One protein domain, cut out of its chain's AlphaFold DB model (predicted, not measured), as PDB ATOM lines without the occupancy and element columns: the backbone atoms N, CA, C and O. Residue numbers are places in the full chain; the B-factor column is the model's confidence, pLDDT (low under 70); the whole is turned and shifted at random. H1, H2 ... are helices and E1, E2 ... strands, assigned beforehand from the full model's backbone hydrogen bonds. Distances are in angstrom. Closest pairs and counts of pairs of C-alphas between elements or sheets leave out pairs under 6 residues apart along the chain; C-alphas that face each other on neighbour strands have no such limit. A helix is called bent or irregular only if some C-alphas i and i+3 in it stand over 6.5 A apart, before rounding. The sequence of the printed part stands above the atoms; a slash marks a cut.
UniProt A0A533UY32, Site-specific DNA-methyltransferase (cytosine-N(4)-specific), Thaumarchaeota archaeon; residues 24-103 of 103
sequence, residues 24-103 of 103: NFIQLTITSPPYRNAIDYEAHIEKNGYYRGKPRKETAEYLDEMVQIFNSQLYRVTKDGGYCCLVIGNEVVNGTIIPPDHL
ATOM      1  N   ASN A  24      52.955  23.800  -2.793       95.75
ATOM      2  CA  ASN A  24      53.724  24.527  -3.824       95.75
ATOM      3  C   ASN A  24      54.499  23.564  -4.766       95.75
ATOM      4  O   ASN A  24      55.700  23.695  -5.012       95.75
ATOM      5  N   PHE A  25      53.808  22.536  -5.267       94.06
ATOM      6  CA  PHE A  25      54.387  21.397  -5.988       94.06
ATOM      7  C   PHE A  25      53.970  21.329  -7.467       94.06
ATOM      8  O   PHE A  25      54.813  21.071  -8.332       94.06
ATOM      9  N   ILE A  26      52.705  21.615  -7.781       94.88
ATOM     10  CA  ILE A  26      52.122  21.494  -9.124       94.88
ATOM     11  C   ILE A  26      52.117  22.852  -9.833       94.88
ATOM     12  O   ILE A  26      51.587  23.831  -9.318       94.88
ATOM     13  N   GLN A  27      52.684  22.911 -11.041       97.50
ATOM     14  CA  GLN A  27      52.696  24.136 -11.855       97.50
ATOM     15  C   GLN A  27      51.390  24.351 -12.635       97.50
ATOM     16  O   GLN A  27      50.922  25.479 -12.775       97.50
ATOM     17  N   LEU A  28      50.836  23.273 -13.185       97.25
ATOM     18  CA  LEU A  28      49.632  23.290 -14.004       97.25
ATOM     19  C   LEU A  28      48.780  22.081 -13.638       97.25
ATOM     20  O   LEU A  28      49.246  20.945 -13.721       97.25
ATOM     21  N   THR A  29      47.529  22.329 -13.276       96.69
ATOM     22  CA  THR A  29      46.511  21.290 -13.162       96.69
ATOM     23  C   THR A  29      45.552  21.393 -14.335       96.69
ATOM     24  O   THR A  29      45.091  22.478 -14.668       96.69
ATOM     25  N   ILE A  30      45.227  20.256 -14.942       96.75
ATOM     26  CA  ILE A  30      44.143  20.124 -15.914       96.75
ATOM     27  C   ILE A  30      43.190  19.081 -15.346       96.75
ATOM     28  O   ILE A  30      43.618  17.970 -15.038       96.75
ATOM     29  N   THR A  31      41.924  19.441 -15.153       93.25
ATOM     30  CA  THR A  31      40.947  18.548 -14.519       93.25
ATOM     31  C   THR A  31      39.563  18.672 -15.142       93.25
ATOM     32  O   THR A  31      39.158  19.752 -15.564       93.25
ATOM     33  N   SER A  32      38.841  17.554 -15.183       89.44
ATOM     34  CA  SER A  32      37.447  17.440 -15.620       89.44
ATOM     35  C   SER A  32      36.654  16.692 -14.536       89.44
ATOM     36  O   SER A  32      36.446  15.478 -14.662       89.44
ATOM     37  N   PRO A  33      36.296  17.351 -13.418       87.19
ATOM     38  CA  PRO A  33      35.538  16.703 -12.354       87.19
ATOM     39  C   PRO A  33      34.154  16.282 -12.871       87.19
ATOM     40  O   PRO A  33      33.682  16.841 -13.861       87.19
ATOM     41  N   PRO A  34      33.474  15.324 -12.216       80.69
ATOM     42  CA  PRO A  34      32.116  14.943 -12.585       80.69
ATOM     43  C   PRO A  34      31.200  16.165 -12.678       80.69
ATOM     44  O   PRO A  34      31.109  16.956 -11.740       80.69
ATOM     45  N   TYR A  35      30.516  16.330 -13.808       77.44
ATOM     46  CA  TYR A  35      29.559  17.422 -13.981       77.44
ATOM     47  C   TYR A  35      28.245  17.007 -13.332       77.44
ATOM     48  O   TYR A  35      27.636  16.030 -13.775       77.44
ATOM     49  N   ARG A  36      27.804  17.753 -12.312       71.06
ATOM     50  CA  ARG A  36      26.640  17.432 -11.472       71.06
ATOM     51  C   ARG A  36      25.457  16.847 -12.249       71.06
ATOM     52  O   ARG A  36      24.922  15.815 -11.855       71.06
ATOM     53  N   ASN A  37      25.057  17.507 -13.335       65.19
ATOM     54  CA  ASN A  37      23.854  17.156 -14.086       65.19
ATOM     55  C   ASN A  37      24.105  16.825 -15.572       65.19
ATOM     56  O   ASN A  37      23.172  16.674 -16.362       65.19
ATOM     57  N   ALA A  38      25.365  16.706 -15.996       58.62
ATOM     58  CA  ALA A  38      25.646  16.385 -17.396       58.62
ATOM     59  C   ALA A  38      25.715  14.873 -17.654       58.62
ATOM     60  O   ALA A  38      25.361  14.449 -18.756       58.62
ATOM     61  N   ILE A  39      26.181  14.073 -16.681       62.09
ATOM     62  CA  ILE A  39      26.464  12.637 -16.844       62.09
ATOM     63  C   ILE A  39      26.205  11.882 -15.527       62.09
ATOM     64  O   ILE A  39      26.830  12.155 -14.507       62.09
ATOM     65  N   ASP A  40      25.337  10.875 -15.571       70.00
ATOM     66  CA  ASP A  40      25.237   9.800 -14.585       70.00
ATOM     67  C   ASP A  40      26.352   8.786 -14.870       70.00
ATOM     68  O   ASP A  40      26.234   7.926 -15.746       70.00
ATOM     69  N   TYR A  41      27.484   8.943 -14.182       67.19
ATOM     70  CA  TYR A  41      28.691   8.166 -14.465       67.19
ATOM     71  C   TYR A  41      28.546   6.679 -14.132       67.19
ATOM     72  O   TYR A  41      29.146   5.861 -14.821       67.19
ATOM     73  N   GLU A  42      27.737   6.302 -13.143       69.06
ATOM     74  CA  GLU A  42      27.471   4.886 -12.861       69.06
ATOM     75  C   GLU A  42      26.593   4.276 -13.954       69.06
ATOM     76  O   GLU A  42      26.948   3.234 -14.495       69.06
ATOM     77  N   ALA A  43      25.525   4.964 -14.380       66.88
ATOM     78  CA  ALA A  43      24.719   4.499 -15.512       66.88
ATOM     79  C   ALA A  43      25.538   4.435 -16.817       66.88
ATOM     80  O   ALA A  43      25.342   3.536 -17.639       66.88
ATOM     81  N   HIS A  44      26.487   5.361 -16.998       69.06
ATOM     82  CA  HIS A  44      27.449   5.334 -18.098       69.06
ATOM     83  C   HIS A  44      28.384   4.115 -18.018       69.06
ATOM     84  O   HIS A  44      28.621   3.461 -19.034       69.06
ATOM     85  N   ILE A  45      28.889   3.778 -16.826       74.00
ATOM     86  CA  ILE A  45      29.708   2.576 -16.591       74.00
ATOM     87  C   ILE A  45      28.901   1.306 -16.890       74.00
ATOM     88  O   ILE A  45      29.402   0.403 -17.560       74.00
ATOM     89  N   GLU A  46      27.642   1.261 -16.462       76.69
ATOM     90  CA  GLU A  46      26.718   0.148 -16.702       76.69
ATOM     91  C   GLU A  46      26.209   0.070 -18.153       76.69
ATOM     92  O   GLU A  46      25.564  -0.908 -18.527       76.69
ATOM     93  N   LYS A  47      26.515   1.073 -18.991       69.12
ATOM     94  CA  LYS A  47      26.075   1.202 -20.396       69.12
ATOM     95  C   LYS A  47      24.550   1.156 -20.580       69.12
ATOM     96  O   LYS A  47      24.060   0.777 -21.645       69.12
ATOM     97  N   ASN A  48      23.793   1.581 -19.572       61.06
ATOM     98  CA  ASN A  48      22.332   1.534 -19.580       61.06
ATOM     99  C   ASN A  48      21.722   2.865 -20.062       61.06
ATOM    100  O   ASN A  48      21.492   3.786 -19.280       61.06
ATOM    101  N   GLY A  49      21.385   2.949 -21.354       66.00
ATOM    102  CA  GLY A  49      20.497   3.985 -21.908       66.00
ATOM    103  C   GLY A  49      21.009   5.437 -21.844       66.00
ATOM    104  O   GLY A  49      22.210   5.698 -21.834       66.00
ATOM    105  N   TYR A  50      20.080   6.405 -21.865       64.31
ATOM    106  CA  TYR A  50      20.381   7.841 -21.746       64.31
ATOM    107  C   TYR A  50      20.824   8.182 -20.310       64.31
ATOM    108  O   TYR A  50      20.020   8.149 -19.379       64.31
ATOM    109  N   TYR A  51      22.097   8.548 -20.149       65.94
ATOM    110  CA  TYR A  51      22.745   8.856 -18.864       65.94
ATOM    111  C   TYR A  51      22.917  10.365 -18.608       65.94
ATOM    112  O   TYR A  51      23.659  10.758 -17.720       65.94
ATOM    113  N   ARG A  52      22.280  11.245 -19.386       65.81
ATOM    114  CA  ARG A  52      22.362  12.707 -19.190       65.81
ATOM    115  C   ARG A  52      21.120  13.219 -18.459       65.81
ATOM    116  O   ARG A  52      20.033  12.695 -18.694       65.81
ATOM    117  N   GLY A  53      21.269  14.251 -17.626       59.53
ATOM    118  CA  GLY A  53      20.142  14.957 -17.002       59.53
ATOM    119  C   GLY A  53      19.476  14.245 -15.822       59.53
ATOM    120  O   GLY A  53      18.305  14.500 -15.542       59.53
ATOM    121  N   LYS A  54      20.189  13.335 -15.147       61.94
ATOM    122  CA  LYS A  54      19.759  12.743 -13.874       61.94
ATOM    123  C   LYS A  54      20.614  13.321 -12.742       61.94
ATOM    124  O   LYS A  54      21.713  12.809 -12.512       61.94
ATOM    125  N   PRO A  55      20.163  14.384 -12.055       61.50
ATOM    126  CA  PRO A  55      20.905  14.933 -10.931       61.50
ATOM    127  C   PRO A  55      20.900  13.922  -9.781       61.50
ATOM    128  O   PRO A  55      19.852  13.416  -9.388       61.50
ATOM    129  N   ARG A  56      22.086  13.620  -9.247       63.78
ATOM    130  CA  ARG A  56      22.246  12.780  -8.046       63.78
ATOM    131  C   ARG A  56      22.439  13.586  -6.767       63.78
ATOM    132  O   ARG A  56      22.258  13.046  -5.684       63.78
ATOM    133  N   LYS A  57      22.839  14.848  -6.912       70.31
ATOM    134  CA  LYS A  57      23.157  15.765  -5.819       70.31
ATOM    135  C   LYS A  57      22.449  17.088  -6.022       70.31
ATOM    136  O   LYS A  57      22.274  17.544  -7.158       70.31
ATOM    137  N   GLU A  58      22.116  17.746  -4.926       79.62
ATOM    138  CA  GLU A  58      21.708  19.146  -4.965       79.62
ATOM    139  C   GLU A  58      22.886  20.042  -5.370       79.62
ATOM    140  O   GLU A  58      24.049  19.673  -5.197       79.62
ATOM    141  N   THR A  59      22.602  21.209  -5.957       78.69
ATOM    142  CA  THR A  59      23.653  22.126  -6.440       78.69
ATOM    143  C   THR A  59      24.606  22.507  -5.317       78.69
ATOM    144  O   THR A  59      25.817  22.467  -5.504       78.69
ATOM    145  N   ALA A  60      24.058  22.806  -4.138       83.50
ATOM    146  CA  ALA A  60      24.837  23.164  -2.959       83.50
ATOM    147  C   ALA A  60      25.815  22.050  -2.552       83.50
ATOM    148  O   ALA A  60      26.993  22.319  -2.363       83.50
ATOM    149  N   GLU A  61      25.363  20.793  -2.515       84.25
ATOM    150  CA  GLU A  61      26.220  19.660  -2.143       84.25
ATOM    151  C   GLU A  61      27.371  19.461  -3.144       84.25
ATOM    152  O   GLU A  61      28.506  19.180  -2.757       84.25
ATOM    153  N   TYR A  62      27.095  19.632  -4.440       83.50
ATOM    154  CA  TYR A  62      28.131  19.589  -5.471       83.50
ATOM    155  C   TYR A  62      29.157  20.716  -5.300       83.50
ATOM    156  O   TYR A  62      30.362  20.465  -5.352       83.50
ATOM    157  N   LEU A  63      28.685  21.947  -5.090       85.25
ATOM    158  CA  LEU A  63      29.552  23.105  -4.896       85.25
ATOM    159  C   LEU A  63      30.414  22.950  -3.643       85.25
ATOM    160  O   LEU A  63      31.612  23.208  -3.719       85.25
ATOM    161  N   ASP A  64      29.851  22.464  -2.539       87.94
ATOM    162  CA  ASP A  64      30.589  22.215  -1.299       87.94
ATOM    163  C   ASP A  64      31.719  21.200  -1.513       87.94
ATOM    164  O   ASP A  64      32.855  21.430  -1.088       87.94
ATOM    165  N   GLU A  65      31.453  20.106  -2.234       87.06
ATOM    166  CA  GLU A  65      32.475  19.107  -2.562       87.06
ATOM    167  C   GLU A  65      33.582  19.693  -3.452       87.06
ATOM    168  O   GLU A  65      34.771  19.474  -3.195       87.06
ATOM    169  N   MET A  66      33.216  20.469  -4.476       89.50
ATOM    170  CA  MET A  66      34.191  21.136  -5.340       89.50
ATOM    171  C   MET A  66      35.036  22.127  -4.538       89.50
ATOM    172  O   MET A  66      36.263  22.044  -4.571       89.50
ATOM    173  N   VAL A  67      34.410  23.013  -3.764       89.50
ATOM    174  CA  VAL A  67      35.096  23.993  -2.912       89.50
ATOM    175  C   VAL A  67      36.058  23.297  -1.960       89.50
ATOM    176  O   VAL A  67      37.205  23.726  -1.833       89.50
ATOM    177  N   GLN A  68      35.643  22.192  -1.338       89.12
ATOM    178  CA  GLN A  68      36.521  21.421  -0.471       89.12
ATOM    179  C   GLN A  68      37.760  20.933  -1.234       89.12
ATOM    180  O   GLN A  68      38.877  21.151  -0.770       89.12
ATOM    181  N   ILE A  69      37.602  20.306  -2.402       91.62
ATOM    182  CA  ILE A  69      38.730  19.779  -3.188       91.62
ATOM    183  C   ILE A  69      39.655  20.910  -3.655       91.62
ATOM    184  O   ILE A  69      40.872  20.849  -3.439       91.62
ATOM    185  N   PHE A  70      39.085  21.947  -4.272       93.31
ATOM    186  CA  PHE A  70      39.844  23.039  -4.871       93.31
ATOM    187  C   PHE A  70      40.558  23.880  -3.812       93.31
ATOM    188  O   PHE A  70      41.763  24.096  -3.927       93.31
ATOM    189  N   ASN A  71      39.867  24.295  -2.749       89.38
ATOM    190  CA  ASN A  71      40.460  25.196  -1.763       89.38
ATOM    191  C   ASN A  71      41.361  24.466  -0.767       89.38
ATOM    192  O   ASN A  71      42.423  24.982  -0.423       89.38
ATOM    193  N   SER A  72      40.972  23.277  -0.287       85.31
ATOM    194  CA  SER A  72      41.744  22.613   0.777       85.31
ATOM    195  C   SER A  72      42.974  21.874   0.256       85.31
ATOM    196  O   SER A  72      44.000  21.844   0.936       85.31
ATOM    197  N   GLN A  73      42.891  21.288  -0.944       91.56
ATOM    198  CA  GLN A  73      43.964  20.453  -1.483       91.56
ATOM    199  C   GLN A  73      44.621  21.082  -2.704       91.56
ATOM    200  O   GLN A  73      45.834  21.289  -2.694       91.56
ATOM    201  N   LEU A  74      43.844  21.415  -3.738       95.31
ATOM    202  CA  LEU A  74      44.405  21.830  -5.026       95.31
ATOM    203  C   LEU A  74      45.160  23.160  -4.928       95.31
ATOM    204  O   LEU A  74      46.293  23.257  -5.393       95.31
ATOM    205  N   TYR A  75      44.579  24.156  -4.260       95.44
ATOM    206  CA  TYR A  75      45.217  25.452  -4.033       95.44
ATOM    207  C   TYR A  75      46.528  25.310  -3.250       95.44
ATOM    208  O   TYR A  75      47.554  25.834  -3.665       95.44
ATOM    209  N   ARG A  76      46.528  24.517  -2.169       95.88
ATOM    210  CA  ARG A  76      47.714  24.255  -1.336       95.88
ATOM    211  C   ARG A  76      48.887  23.674  -2.137       95.88
ATOM    212  O   ARG A  76      50.041  24.056  -1.920       95.88
ATOM    213  N   VAL A  77      48.612  22.711  -3.019       95.88
ATOM    214  CA  VAL A  77      49.649  22.052  -3.832       95.88
ATOM    215  C   VAL A  77      50.025  22.852  -5.076       95.88
ATOM    216  O   VAL A  77      51.063  22.569  -5.670       95.88
ATOM    217  N   THR A  78      49.222  23.835  -5.484       97.31
ATOM    218  CA  THR A  78      49.518  24.689  -6.638       97.31
ATOM    219  C   THR A  78      50.671  25.626  -6.311       97.31
ATOM    220  O   THR A  78      50.790  26.125  -5.192       97.31
ATOM    221  N   LYS A  79      51.563  25.822  -7.280       97.25
ATOM    222  CA  LYS A  79      52.691  26.730  -7.124       97.25
ATOM    223  C   LYS A  79      52.275  28.192  -7.158       97.25
ATOM    224  O   LYS A  79      51.279  28.531  -7.792       97.25
ATOM    225  N   ASP A  80      53.086  29.066  -6.569       96.75
ATOM    226  CA  ASP A  80      52.948  30.503  -6.818       96.75
ATOM    227  C   ASP A  80      53.097  30.768  -8.326       96.75
ATOM    228  O   ASP A  80      54.048  30.313  -8.965       96.75
ATOM    229  N   GLY A  81      52.116  31.452  -8.922       97.00
ATOM    230  CA  GLY A  81      52.033  31.626 -10.380       97.00
ATOM    231  C   GLY A  81      51.618  30.365 -11.156       97.00
ATOM    232  O   GLY A  81      51.764  30.320 -12.378       97.00
ATOM    233  N   GLY A  82      51.137  29.330 -10.466       97.50
ATOM    234  CA  GLY A  82      50.540  28.135 -11.052       97.50
ATOM    235  C   GLY A  82      49.124  28.367 -11.575       97.50
ATOM    236  O   GLY A  82      48.456  29.334 -11.213       97.50
ATOM    237  N   TYR A  83      48.664  27.458 -12.434       97.00
ATOM    238  CA  TYR A  83      47.356  27.550 -13.087       97.00
ATOM    239  C   TYR A  83      46.530  26.280 -12.882       97.00
ATOM    240  O   TYR A  83      47.059  25.167 -12.875       97.00
ATOM    241  N   CYS A  84      45.211  26.451 -12.792       95.19
ATOM    242  CA  CYS A  84      44.240  25.363 -12.824       95.19
ATOM    243  C   CYS A  84      43.294  25.555 -14.012       95.19
ATOM    244  O   CYS A  84      42.512  26.503 -14.054       95.19
ATOM    245  N   CYS A  85      43.350  24.634 -14.969       95.50
ATOM    246  CA  CYS A  85      42.424  24.536 -16.085       95.50
ATOM    247  C   CYS A  85      41.291  23.576 -15.713       95.50
ATOM    248  O   CYS A  85      41.480  22.357 -15.671       95.50
ATOM    249  N   LEU A  86      40.115  24.140 -15.449       90.62
ATOM    250  CA  LEU A  86      38.899  23.387 -15.182       90.62
ATOM    251  C   LEU A  86      38.119  23.185 -16.484       90.62
ATOM    252  O   LEU A  86      37.625  24.141 -17.077       90.62
ATOM    253  N   VAL A  87      37.995  21.935 -16.914       88.69
ATOM    254  CA  VAL A  87      37.091  21.550 -17.995       88.69
ATOM    255  C   VAL A  87      35.731  21.280 -17.368       88.69
ATOM    256  O   VAL A  87      35.584  20.346 -16.584       88.69
ATOM    257  N   ILE A  88      34.748  22.112 -17.703       81.25
ATOM    258  CA  ILE A  88      33.357  21.974 -17.273       81.25
ATOM    259  C   ILE A  88      32.436  22.163 -18.479       81.25
ATOM    260  O   ILE A  88      32.763  22.897 -19.412       81.25
ATOM    261  N   GLY A  89      31.311  21.451 -18.493       75.44
ATOM    262  CA  GLY A  89      30.296  21.554 -19.538       75.44
ATOM    263  C   GLY A  89      28.960  22.038 -18.989       75.44
ATOM    264  O   GLY A  89      28.717  21.984 -17.786       75.44
ATOM    265  N   ASN A  90      28.083  22.473 -19.891       72.62
ATOM    266  CA  ASN A  90      26.734  22.902 -19.537       72.62
ATOM    267  C   ASN A  90      25.926  21.738 -18.940       72.62
ATOM    268  O   ASN A  90      26.020  20.592 -19.401       72.62
ATOM    269  N   GLU A  91      25.089  22.047 -17.954       69.50
ATOM    270  CA  GLU A  91      24.092  21.111 -17.449       69.50
ATOM    271  C   GLU A  91      22.958  20.937 -18.471       69.50
ATOM    272  O   GLU A  91      22.670  21.833 -19.265       69.50
ATOM    273  N   VAL A  92      22.293  19.776 -18.462       65.06
ATOM    274  CA  VAL A  92      21.082  19.548 -19.263       65.06
ATOM    275  C   VAL A  92      19.955  19.119 -18.333       65.06
ATOM    276  O   VAL A  92      19.971  18.006 -17.820       65.06
ATOM    277  N   VAL A  93      18.958  19.982 -18.129       66.00
ATOM    278  CA  VAL A  93      17.747  19.680 -17.345       66.00
ATOM    279  C   VAL A  93      16.566  19.575 -18.303       66.00
ATOM    280  O   VAL A  93      16.252  20.542 -18.992       66.00
ATOM    281  N   ASN A  94      15.890  18.422 -18.360       66.25
ATOM    282  CA  ASN A  94      14.682  18.221 -19.182       66.25
ATOM    283  C   ASN A  94      14.841  18.659 -20.658       66.25
ATOM    284  O   ASN A  94      13.941  19.254 -21.242       66.25
ATOM    285  N   GLY A  95      16.012  18.412 -21.256       67.00
ATOM    286  CA  GLY A  95      16.322  18.815 -22.636       67.00
ATOM    287  C   GLY A  95      16.732  20.282 -22.813       67.00
ATOM    288  O   GLY A  95      17.078  20.679 -23.922       67.00
ATOM    289  N   THR A  96      16.754  21.072 -21.739       68.06
ATOM    290  CA  THR A  96      17.229  22.461 -21.738       68.06
ATOM    291  C   THR A  96      18.683  22.523 -21.287       68.06
ATOM    292  O   THR A  96      19.043  21.931 -20.271       68.06
ATOM    293  N   ILE A  97      19.516  23.244 -22.038       70.38
ATOM    294  CA  ILE A  97      20.920  23.504 -21.699       70.38
ATOM    295  C   ILE A  97      20.967  24.648 -20.682       70.38
ATOM    296  O   ILE A  97      20.518  25.749 -20.988       70.38
ATOM    297  N   ILE A  98      21.522  24.394 -19.498       66.81
ATOM    298  CA  ILE A  98      21.780  25.402 -18.463       66.81
ATOM    299  C   ILE A  98      23.292  25.644 -18.425       66.81
ATOM    300  O   ILE A  98      24.043  24.725 -18.075       66.81
ATOM    301  N   PRO A  99      23.773  26.826 -18.840       64.44
ATOM    302  CA  PRO A  99      25.194  27.106 -18.801       64.44
ATOM    303  C   PRO A  99      25.684  27.398 -17.363       64.44
ATOM    304  O   PRO A  99      24.883  27.768 -16.501       64.44
ATOM    305  N   PRO A 100      26.979  27.168 -17.065       57.25
ATOM    306  CA  PRO A 100      27.511  27.177 -15.697       57.25
ATOM    307  C   PRO A 100      27.495  28.547 -15.010       57.25
ATOM    308  O   PRO A 100      27.608  28.615 -13.795       57.25
ATOM    309  N   ASP A 101      27.385  29.629 -15.775       56.94
ATOM    310  CA  ASP A 101      27.308  31.020 -15.315       56.94
ATOM    311  C   ASP A 101      25.929  31.411 -14.758       56.94
ATOM    312  O   ASP A 101      25.765  32.509 -14.229       56.94
ATOM    313  N   HIS A 102      24.948  30.511 -14.847       50.09
ATOM    314  CA  HIS A 102      23.622  30.664 -14.248       50.09
ATOM    315  C   HIS A 102      23.424  29.828 -12.968       50.09
ATOM    316  O   HIS A 102      22.287  29.720 -12.497       50.09
ATOM    317  N   LEU A 103      24.499  29.226 -12.439       47.12
ATOM    318  CA  LEU A 103      24.532  28.503 -11.159       47.12
ATOM    319  C   LEU A 103      24.920  29.415  -9.990       47.12
ATOM    320  O   LEU A 103      25.777  30.305 -10.182       47.12
TER     321      LEU A 103
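What this domain is: This is residues 24 to 103 of the 103 residues of the protein "Site-specific DNA-methyltransferase (cytosine-N(4)-specific)" of Thaumarchaeota archaeon (UniProt A0A533UY32). A long helix, H2, makes one side of an elongated, loosely built model, and the chain folds back at its end into a narrow two-strand sheet, E1 and E2, which H2 covers with its residues 70 to 77. A small hairpin, E3 and E4, lies toward the other end of the long axis, and the short helix H1 is set off to one side with the loop of residues 46 to 58 after it. The printed part has 80 residues with two named helices and four named strands, in the order E1 H1 H2 E2 E3 E4; E1 and E2 are parallel, E3 and E4 antiparallel, and the class is mixed, helices and strands. The whole is loose, with a radius of gyration of the C-alphas of 14.8 A, and only just elongated, with spans of 43 by 29 by 18 A.

Where its parts are: E1, residues 26 to 31, starts at C-alpha 26 (52.122, 21.494, -9.124) and is 12.8 A long. E2, residues 78 to 86, is 13.7 A long and bends by 123 degrees at residue 81. H2, residues 59 to 77, begins at C-alpha 59 (23.653, 22.126, -6.440) and is 26.1 A long. It has a kink of 28 degrees near residue 71 and is irregular, but only just: C-alphas 72 and 75 are 6.6 A apart. H1, residues 41 to 45, measures 6.1 A. E3, residues 91 to 93, measures 6.5 A; E4, residues 96 to 98, measures 6.3 A and ends at C-alpha 98 (21.780, 25.402, -18.463).

How they stand to each other: E1 and E2 are parallel neighbours, 10 degrees between their directions; N 29 and O 83 are within hydrogen-bond range at 2.9 A, as are N 85 and O 29 at 2.8 A. C-alphas 26 and 78 face each other at 4.8 A, and C-alphas 27 and 82 at 4.6 A. E1, H1, H2 and E2 form a strand-helix-strand unit, two parallel neighbour strands with helices between them, and its crossover is right-handed. H2 and E2 are near each other, with 6 pairs of C-alphas within 10 A. The closest C-alphas of E1 and H2 are those of Ile 26 and Val 77, 5.9 A apart. E3 and E4 form an antiparallel hairpin at 143 degrees, with N 91 and O 98 at 2.9 A. H1 is apart from H2, E2, E3 and E4, and H2 is apart from E3 and E4. Every O i to N i+4 pair is within hydrogen-bond range in H1, and 13 of 15 are in H2.

The domain as a whole: The two C-alphas farthest apart are those of Gly 49 and Asp 80, 44.5 A. The printed part has no cut and ends at Leu 103, the chain's last residue. The link from H1 to H2, 13 residues, is long; that from E1 to H1 is short, and the other three are tight. The mean pLDDT of the printed part is 79.1, with 29 residues under 70, among them residues 47 to 56 and 98 to 103.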